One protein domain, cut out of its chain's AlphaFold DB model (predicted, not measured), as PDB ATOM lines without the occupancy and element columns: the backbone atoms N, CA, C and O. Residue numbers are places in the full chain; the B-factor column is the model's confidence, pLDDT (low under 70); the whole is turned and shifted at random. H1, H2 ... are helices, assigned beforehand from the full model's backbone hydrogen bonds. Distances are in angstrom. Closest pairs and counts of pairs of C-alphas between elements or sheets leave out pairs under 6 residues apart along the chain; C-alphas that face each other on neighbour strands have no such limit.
ATOM      1  N   THR A 263     -28.659  36.453 -15.406       89.69
ATOM      2  CA  THR A 263     -27.352  35.968 -14.953       89.69
ATOM      3  C   THR A 263     -26.599  37.029 -14.150       89.69
ATOM      4  O   THR A 263     -26.086  36.751 -13.072       89.69
ATOM      5  N   GLU A 264     -26.602  38.293 -14.595       88.12
ATOM      6  CA  GLU A 264     -25.974  39.373 -13.818       88.12
ATOM      7  C   GLU A 264     -26.719  39.621 -12.496       88.12
ATOM      8  O   GLU A 264     -26.096  39.910 -11.479       88.12
ATOM      9  N   THR A 265     -28.051  39.514 -12.488       89.56
ATOM     10  CA  THR A 265     -28.843  39.658 -11.258       89.56
ATOM     11  C   THR A 265     -28.476  38.566 -10.258       89.56
ATOM     12  O   THR A 265     -28.236  38.881  -9.096       89.56
ATOM     13  N   GLN A 266     -28.328  37.324 -10.717       92.00
ATOM     14  CA  GLN A 266     -27.862  36.208  -9.899       92.00
ATOM     15  C   GLN A 266     -26.495  36.475  -9.268       92.00
ATOM     16  O   GLN A 266     -26.355  36.374  -8.051       92.00
ATOM     17  N   GLN A 267     -25.516  36.907 -10.064       91.62
ATOM     18  CA  GLN A 267     -24.171  37.197  -9.558       91.62
ATOM     19  C   GLN A 267     -24.153  38.362  -8.563       91.62
ATOM     20  O   GLN A 267     -23.388  38.346  -7.602       91.62
ATOM     21  N   VAL A 268     -25.022  39.360  -8.746       90.56
ATOM     22  CA  VAL A 268     -25.174  40.453  -7.776       90.56
ATOM     23  C   VAL A 268     -25.725  39.942  -6.450       90.56
ATOM     24  O   VAL A 268     -25.247  40.383  -5.408       90.56
ATOM     25  N   LEU A 269     -26.743  39.078  -6.481       91.62
ATOM     26  CA  LEU A 269     -27.320  38.521  -5.259       91.62
ATOM     27  C   LEU A 269     -26.291  37.666  -4.526       91.62
ATOM     28  O   LEU A 269     -26.054  37.905  -3.347       91.62
ATOM     29  N   GLN A 270     -25.591  36.792  -5.251       92.94
ATOM     30  CA  GLN A 270     -24.534  35.954  -4.691       92.94
ATOM     31  C   GLN A 270     -23.426  36.788  -4.041       92.94
ATOM     32  O   GLN A 270     -23.039  36.530  -2.906       92.94
ATOM     33  N   ALA A 271     -22.943  37.821  -4.737       90.50
ATOM     34  CA  ALA A 271     -21.861  38.665  -4.241       90.50
ATOM     35  C   ALA A 271     -22.256  39.521  -3.026       90.50
ATOM     36  O   ALA A 271     -21.383  39.940  -2.271       90.50
ATOM     37  N   LYS A 272     -23.547  39.838  -2.857       91.19
ATOM     38  CA  LYS A 272     -24.027  40.711  -1.774       91.19
ATOM     39  C   LYS A 272     -24.565  39.964  -0.563       91.19
ATOM     40  O   LYS A 272     -24.430  40.468   0.545       91.19
ATOM     41  N   PHE A 273     -25.228  38.841  -0.795       92.75
ATOM     42  CA  PHE A 273     -26.066  38.175   0.198       92.75
ATOM     43  C   PHE A 273     -25.778  36.676   0.310       92.75
ATOM     44  O   PHE A 273     -26.506  35.997   1.016       92.75
ATOM     45  N   GLY A 274     -24.758  36.169  -0.387       91.44
ATOM     46  CA  GLY A 274     -24.400  34.754  -0.370       91.44
ATOM     47  C   GLY A 274     -25.128  33.908  -1.426       91.44
ATOM     48  O   GLY A 274     -26.136  34.333  -2.009       91.44
ATOM     49  N   PRO A 275     -24.597  32.712  -1.742       90.94
ATOM     50  CA  PRO A 275     -25.161  31.804  -2.747       90.94
ATOM     51  C   PRO A 275     -26.595  31.351  -2.433       90.94
ATOM     52  O   PRO A 275     -27.379  31.111  -3.351       90.94
ATOM     53  N   GLU A 276     -26.969  31.285  -1.159       90.00
ATOM     54  CA  GLU A 276     -28.299  30.911  -0.678       90.00
ATOM     55  C   GLU A 276     -29.398  31.909  -1.068       90.00
ATOM     56  O   GLU A 276     -30.565  31.531  -1.115       90.00
ATOM     57  N   LYS A 277     -29.031  33.157  -1.392       90.56
ATOM     58  CA  LYS A 277     -29.943  34.203  -1.888       90.56
ATOM     59  C   LYS A 277     -29.855  34.411  -3.400       90.56
ATOM     60  O   LYS A 277     -30.420  35.363  -3.932       90.56
ATOM     61  N   ALA A 278     -29.135  33.539  -4.102       91.31
ATOM     62  CA  ALA A 278     -28.918  33.606  -5.544       91.31
ATOM     63  C   ALA A 278     -29.560  32.427  -6.291       91.31
ATOM     64  O   ALA A 278     -29.145  32.090  -7.406       91.31
ATOM     65  N   SER A 279     -30.572  31.779  -5.704       91.56
ATOM     66  CA  SER A 279     -31.295  30.722  -6.406       91.56
ATOM     67  C   SER A 279     -32.078  31.299  -7.596       91.56
ATOM     68  O   SER A 279     -32.445  32.479  -7.591       91.56
ATOM     69  N   PRO A 280     -32.414  30.488  -8.617       89.56
ATOM     70  CA  PRO A 280     -33.247  30.957  -9.722       89.56
ATOM     71  C   PRO A 280     -34.588  31.560  -9.275       89.56
ATOM     72  O   PRO A 280     -35.094  32.479  -9.921       89.56
ATOM     73  N   MET A 281     -35.145  31.073  -8.159       89.38
ATOM     74  CA  MET A 281     -36.377  31.603  -7.574       89.38
ATOM     75  C   MET A 281     -36.161  32.984  -6.954       89.38
ATOM     76  O   MET A 281     -36.945  33.886  -7.239       89.38
ATOM     77  N   ASP A 282     -35.077  33.182  -6.201       90.69
ATOM     78  CA  ASP A 282     -34.743  34.488  -5.613       90.69
ATOM     79  C   ASP A 282     -34.482  35.526  -6.704       90.69
ATOM     80  O   ASP A 282     -35.023  36.632  -6.671       90.69
ATOM     81  N   VAL A 283     -33.718  35.146  -7.736       90.06
ATOM     82  CA  VAL A 283     -33.442  36.007  -8.890       90.06
ATOM     83  C   VAL A 283     -34.740  36.397  -9.580       90.06
ATOM     84  O   VAL A 283     -34.958  37.577  -9.859       90.06
ATOM     85  N   TYR A 284     -35.628  35.433  -9.834       89.25
ATOM     86  CA  TYR A 284     -36.928  35.724 -10.420       89.25
ATOM     87  C   TYR A 284     -37.731  36.685  -9.541       89.25
ATOM     88  O   TYR A 284     -38.230  37.690 -10.050       89.25
ATOM     89  N   ALA A 285     -37.826  36.418  -8.238       89.62
ATOM     90  CA  ALA A 285     -38.582  37.238  -7.304       89.62
ATOM     91  C   ALA A 285     -38.067  38.684  -7.290       89.62
ATOM     92  O   ALA A 285     -38.835  39.613  -7.534       89.62
ATOM     93  N   VAL A 286     -36.751  38.870  -7.161       89.81
ATOM     94  CA  VAL A 286     -36.070  40.173  -7.236       89.81
ATOM     95  C   VAL A 286     -36.285  40.862  -8.581       89.81
ATOM     96  O   VAL A 286     -36.495  42.075  -8.641       89.81
ATOM     97  N   MET A 287     -36.242  40.124  -9.691       88.19
ATOM     98  CA  MET A 287     -36.501  40.702 -11.008       88.19
ATOM     99  C   MET A 287     -37.951  41.164 -11.159       88.19
ATOM    100  O   MET A 287     -38.190  42.061 -11.972       88.19
ATOM    101  N   LYS A 288     -38.903  40.597 -10.407       88.12
ATOM    102  CA  LYS A 288     -40.332  40.945 -10.453       88.12
ATOM    103  C   LYS A 288     -40.772  41.964  -9.407       88.12
ATOM    104  O   LYS A 288     -41.684  42.725  -9.704       88.12
ATOM    105  N   SER A 289     -40.150  42.017  -8.236       87.56
ATOM    106  CA  SER A 289     -40.408  43.067  -7.244       87.56
ATOM    107  C   SER A 289     -39.554  44.301  -7.525       87.56
ATOM    108  O   SER A 289     -40.073  45.397  -7.706       87.56
ATOM    109  N   GLY A 290     -38.257  44.095  -7.742       86.94
ATOM    110  CA  GLY A 290     -37.284  45.117  -8.093       86.94
ATOM    111  C   GLY A 290     -36.048  45.046  -7.204       86.94
ATOM    112  O   GLY A 290     -36.133  44.908  -5.993       86.94
ATOM    113  N   MET A 291     -34.867  45.255  -7.796       85.06
ATOM    114  CA  MET A 291     -33.576  45.236  -7.079       85.06
ATOM    115  C   MET A 291     -33.481  46.265  -5.933       85.06
ATOM    116  O   MET A 291     -32.619  46.152  -5.068       85.06
ATOM    117  N   LYS A 292     -34.310  47.314  -5.962       85.31
ATOM    118  CA  LYS A 292     -34.359  48.342  -4.911       85.31
ATOM    119  C   LYS A 292     -35.194  47.920  -3.704       85.31
ATOM    120  O   LYS A 292     -35.028  48.515  -2.651       85.31
ATOM    121  N   ASP A 293     -36.044  46.918  -3.882       88.06
ATOM    122  CA  ASP A 293     -37.006  46.467  -2.884       88.06
ATOM    123  C   ASP A 293     -36.480  45.220  -2.157       88.06
ATOM    124  O   ASP A 293     -37.255  44.458  -1.593       88.06
ATOM    125  N   ILE A 294     -35.167  44.976  -2.218       88.94
ATOM    126  CA  ILE A 294     -34.502  43.916  -1.460       88.94
ATOM    127  C   ILE A 294     -34.163  44.459  -0.077       88.94
ATOM    128  O   ILE A 294     -33.591  45.548   0.030       88.94
ATOM    129  N   ASP A 295     -34.492  43.700   0.960       89.19
ATOM    130  CA  ASP A 295     -34.142  44.049   2.335       89.19
ATOM    131  C   ASP A 295     -32.664  43.754   2.671       89.19
ATOM    132  O   ASP A 295     -31.873  43.292   1.843       89.19
ATOM    133  N   SER A 296     -32.264  44.029   3.913       88.44
ATOM    134  CA  SER A 296     -30.898  43.777   4.389       88.44
ATOM    135  C   SER A 296     -30.511  42.294   4.419       88.44
ATOM    136  O   SER A 296     -29.326  41.990   4.508       88.44
ATOM    137  N   THR A 297     -31.480  41.380   4.339       86.88
ATOM    138  CA  THR A 297     -31.276  39.922   4.353       86.88
ATOM    139  C   THR A 297     -31.185  39.317   2.951       86.88
ATOM    140  O   THR A 297     -31.028  38.106   2.810       86.88
ATOM    141  N   GLY A 298     -31.310  40.136   1.902       84.44
ATOM    142  CA  GLY A 298     -31.340  39.659   0.521       84.44
ATOM    143  C   GLY A 298     -32.709  39.151   0.069       84.44
ATOM    144  O   GLY A 298     -32.816  38.604  -1.028       84.44
ATOM    145  N   SER A 299     -33.762  39.329   0.873       88.62
ATOM    146  CA  SER A 299     -35.110  38.869   0.533       88.62
ATOM    147  C   SER A 299     -35.826  39.899  -0.340       88.62
ATOM    148  O   SER A 299     -35.725  41.109  -0.132       88.62
ATOM    149  N   SER A 300     -36.528  39.423  -1.368       89.75
ATOM    150  CA  SER A 300     -37.199  40.289  -2.337       89.75
ATOM    151  C   SER A 300     -38.467  40.920  -1.758       89.75
ATOM    152  O   SER A 300     -39.241  40.233  -1.096       89.75
ATOM    153  N   GLY A 301     -38.760  42.165  -2.127       88.62
ATOM    154  CA  GLY A 301     -40.038  42.808  -1.825       88.62
ATOM    155  C   GLY A 301     -41.239  42.172  -2.536       88.62
ATOM    156  O   GLY A 301     -41.119  41.198  -3.285       88.62
ATOM    157  N   ALA A 302     -42.420  42.757  -2.336       87.81
ATOM    158  CA  ALA A 302     -43.668  42.216  -2.866       87.81
ATOM    159  C   ALA A 302     -43.718  42.215  -4.407       87.81
ATOM    160  O   ALA A 302     -43.528  43.239  -5.069       87.81
ATOM    161  N   ILE A 303     -44.055  41.059  -4.988       86.88
ATOM    162  CA  ILE A 303     -44.353  40.933  -6.418       86.88
ATOM    163  C   ILE A 303     -45.766  41.447  -6.664       86.88
ATOM    164  O   ILE A 303     -46.730  40.879  -6.159       86.88
ATOM    165  N   ARG A 304     -45.894  42.499  -7.473       82.88
ATOM    166  CA  ARG A 304     -47.177  43.189  -7.695       82.88
ATOM    167  C   ARG A 304     -48.121  42.473  -8.666       82.88
ATOM    168  O   ARG A 304     -49.317  42.721  -8.648       82.88
ATOM    169  N   THR A 305     -47.587  41.614  -9.532       84.31
ATOM    170  CA  THR A 305     -48.319  41.016 -10.662       84.31
ATOM    171  C   THR A 305     -48.785  39.603 -10.313       84.31
ATOM    172  O   THR A 305     -47.963  38.747  -9.967       84.31
ATOM    173  N   ARG A 306     -50.093  39.318 -10.424       84.12
ATOM    174  CA  ARG A 306     -50.660  37.996 -10.074       84.12
ATOM    175  C   ARG A 306     -50.080  36.899 -10.972       84.12
ATOM    176  O   ARG A 306     -49.819  35.785 -10.526       84.12
ATOM    177  N   LYS A 307     -49.796  37.217 -12.232       83.50
ATOM    178  CA  LYS A 307     -49.179  36.346 -13.235       83.50
ATOM    179  C   LYS A 307     -47.762  35.955 -12.841       83.50
ATOM    180  O   LYS A 307     -47.377  34.804 -13.040       83.50
ATOM    181  N   ALA A 308     -46.979  36.880 -12.283       84.12
ATOM    182  CA  ALA A 308     -45.646  36.549 -11.789       84.12
ATOM    183  C   ALA A 308     -45.706  35.755 -10.478       84.12
ATOM    184  O   ALA A 308     -44.947  34.800 -10.331       84.12
ATOM    185  N   GLN A 309     -46.637  36.083  -9.576       85.88
ATOM    186  CA  GLN A 309     -46.878  35.298  -8.360       85.88
ATOM    187  C   GLN A 309     -47.237  33.841  -8.700       85.88
ATOM    188  O   GLN A 309     -46.585  32.922  -8.213       85.88
ATOM    189  N   LYS A 310     -48.189  33.615  -9.619       85.06
ATOM    190  CA  LYS A 310     -48.563  32.266 -10.091       85.06
ATOM    191  C   LYS A 310     -47.369  31.496 -10.658       85.06
ATOM    192  O   LYS A 310     -47.186  30.327 -10.342       85.06
ATOM    193  N   ARG A 311     -46.519  32.156 -11.453       83.38
ATOM    194  CA  ARG A 311     -45.297  31.538 -11.992       83.38
ATOM    195  C   ARG A 311     -44.314  31.131 -10.895       83.38
ATOM    196  O   ARG A 311     -43.693  30.084 -11.039       83.38
ATOM    197  N   MET A 312     -44.192  31.902  -9.813       82.75
ATOM    198  CA  MET A 312     -43.372  31.488  -8.667       82.75
ATOM    199  C   MET A 312     -43.894  30.214  -8.015       82.75
ATOM    200  O   MET A 312     -43.113  29.304  -7.763       82.75
ATOM    201  N   VAL A 313     -45.209  30.123  -7.805       83.12
ATOM    202  CA  VAL A 313     -45.836  28.921  -7.238       83.12
ATOM    203  C   VAL A 313     -45.591  27.706  -8.137       83.12
ATOM    204  O   VAL A 313     -45.194  26.653  -7.646       83.12
ATOM    205  N   CYS A 314     -45.729  27.852  -9.459       80.38
ATOM    206  CA  CYS A 314     -45.417  26.771 -10.398       80.38
ATOM    207  C   CYS A 314     -43.942  26.337 -10.332       80.38
ATOM    208  O   CYS A 314     -43.660  25.142 -10.340       80.38
ATOM    209  N   MET A 315     -42.998  27.282 -10.245       79.38
ATOM    210  CA  MET A 315     -41.569  26.958 -10.125       79.38
ATOM    211  C   MET A 315     -41.248  26.226  -8.817       79.38
ATOM    212  O   MET A 315     -40.470  25.274  -8.837       79.38
ATOM    213  N   LEU A 316     -41.875  26.622  -7.705       79.69
ATOM    214  CA  LEU A 316     -41.767  25.922  -6.422       79.69
ATOM    215  C   LEU A 316     -42.265  24.480  -6.542       79.69
ATOM    216  O   LEU A 316     -41.562  23.554  -6.141       79.69
ATOM    217  N   TYR A 317     -43.434  24.286  -7.157       77.19
ATOM    218  CA  TYR A 317     -44.023  22.961  -7.337       77.19
ATOM    219  C   TYR A 317     -43.121  22.044  -8.172       77.19
ATOM    220  O   TYR A 317     -42.841  20.919  -7.768       77.19
ATOM    221  N   LEU A 318     -42.584  22.545  -9.289       76.44
ATOM    222  CA  LEU A 318     -41.644  21.799 -10.133       76.44
ATOM    223  C   LEU A 318     -40.328  21.482  -9.410       76.44
ATOM    224  O   LEU A 318     -39.785  20.390  -9.573       76.44
ATOM    225  N   SER A 319     -39.818  22.409  -8.593       74.69
ATOM    226  CA  SER A 319     -38.596  22.190  -7.812       74.69
ATOM    227  C   SER A 319     -38.785  21.102  -6.754       74.69
ATOM    228  O   SER A 319     -37.919  20.240  -6.600       74.69
ATOM    229  N   ILE A 320     -39.924  21.109  -6.057       75.88
ATOM    230  CA  ILE A 320     -40.286  20.078  -5.077       75.88
ATOM    231  C   ILE A 320     -40.470  18.734  -5.783       75.88
ATOM    232  O   ILE A 320     -39.851  17.750  -5.387       75.88
ATOM    233  N   TYR A 321     -41.240  18.706  -6.873       70.31
ATOM    234  CA  TYR A 321     -41.503  17.487  -7.631       70.31
ATOM    235  C   TYR A 321     -40.207  16.857  -8.160       70.31
ATOM    236  O   TYR A 321     -39.958  15.682  -7.920       70.31
ATOM    237  N   SER A 322     -39.308  17.653  -8.753       70.19
ATOM    238  CA  SER A 322     -38.004  17.165  -9.222       70.19
ATOM    239  C   SER A 322     -37.103  16.634  -8.103       70.19
ATOM    240  O   SER A 322     -36.220  15.828  -8.393       70.19
ATOM    241  N   LYS A 323     -37.242  17.111  -6.861       73.56
ATOM    242  CA  LYS A 323     -36.480  16.591  -5.714       73.56
ATOM    243  C   LYS A 323     -37.061  15.279  -5.194       73.56
ATOM    244  O   LYS A 323     -36.303  14.444  -4.715       73.56
ATOM    245  N   ILE A 324     -38.379  15.105  -5.295       73.25
ATOM    246  CA  ILE A 324     -39.074  13.881  -4.886       73.25
ATOM    247  C   ILE A 324     -38.813  12.754  -5.892       73.25
ATOM    248  O   ILE A 324     -38.512  11.645  -5.477       73.25
ATOM    249  N   THR A 325     -38.845  13.033  -7.197       67.00
ATOM    250  CA  THR A 325     -38.661  12.014  -8.252       67.00
ATOM    251  C   THR A 325     -37.202  11.638  -8.534       67.00
ATOM    252  O   THR A 325     -36.946  10.822  -9.411       67.00
ATOM    253  N   LYS A 326     -36.235  12.286  -7.872       59.62
ATOM    254  CA  LYS A 326     -34.796  11.974  -7.971       59.62
ATOM    255  C   LYS A 326     -34.281  11.134  -6.789       59.62
ATOM    256  O   LYS A 326     -33.070  10.980  -6.657       59.62
TER     257      LYS A 326
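What this domain is: This is residues 263 to 326 of the 327 residues of an uncharacterized protein of Digitaria exilis (UniProt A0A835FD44). The longest helix, H3, runs beside the shorter H2 as an uneven helical hairpin, and H1 is set crosswise on H2, away from H3. The far end of H3, with residues 320 to 326, sticks out. The printed part has 64 residues with three named helices, in the order H1, H2, H3, and no named strand; the class is all helix. It is compact, with a radius of gyration of the C-alphas of 12.2 A and spans of 35 by 26 by 19 A.

How they stand to each other: H3, residues 306 to 324, touches H2, residues 280 to 289, with residues 308 to 316 alone. Their closest C-alphas, of Ala 308 and Lys 288, are 7.0 A apart. This hairpin has a shallow tilt of 9 degrees, opposite ways. H1, residues 263 to 273, touches H2, about perpendicular at 87 degrees; their closest C-alphas, of Gln 266 and Val 283, are 5.7 A apart. H1 and H3 are apart. In H1, H2 and H3 every O i to N i+4 pair is within hydrogen-bond range.

Where its parts are: H3 measures 27.3 A from C-alpha 306 at (-50.660, 37.996, -10.074) to C-alpha 324 at (-39.074, 13.881, -4.886). H2 measures 14.3 A, and H1 15.4 A from C-alpha 263 at (-27.352, 35.968, -14.953).

The domain as a whole: The farthest C-alphas, of Lys 292 and Thr 325, are 36.7 A apart. The printed part has no cut. The link H2 to H3 is long, 16 residues. Residues 325 to 326 have pLDDT under 70.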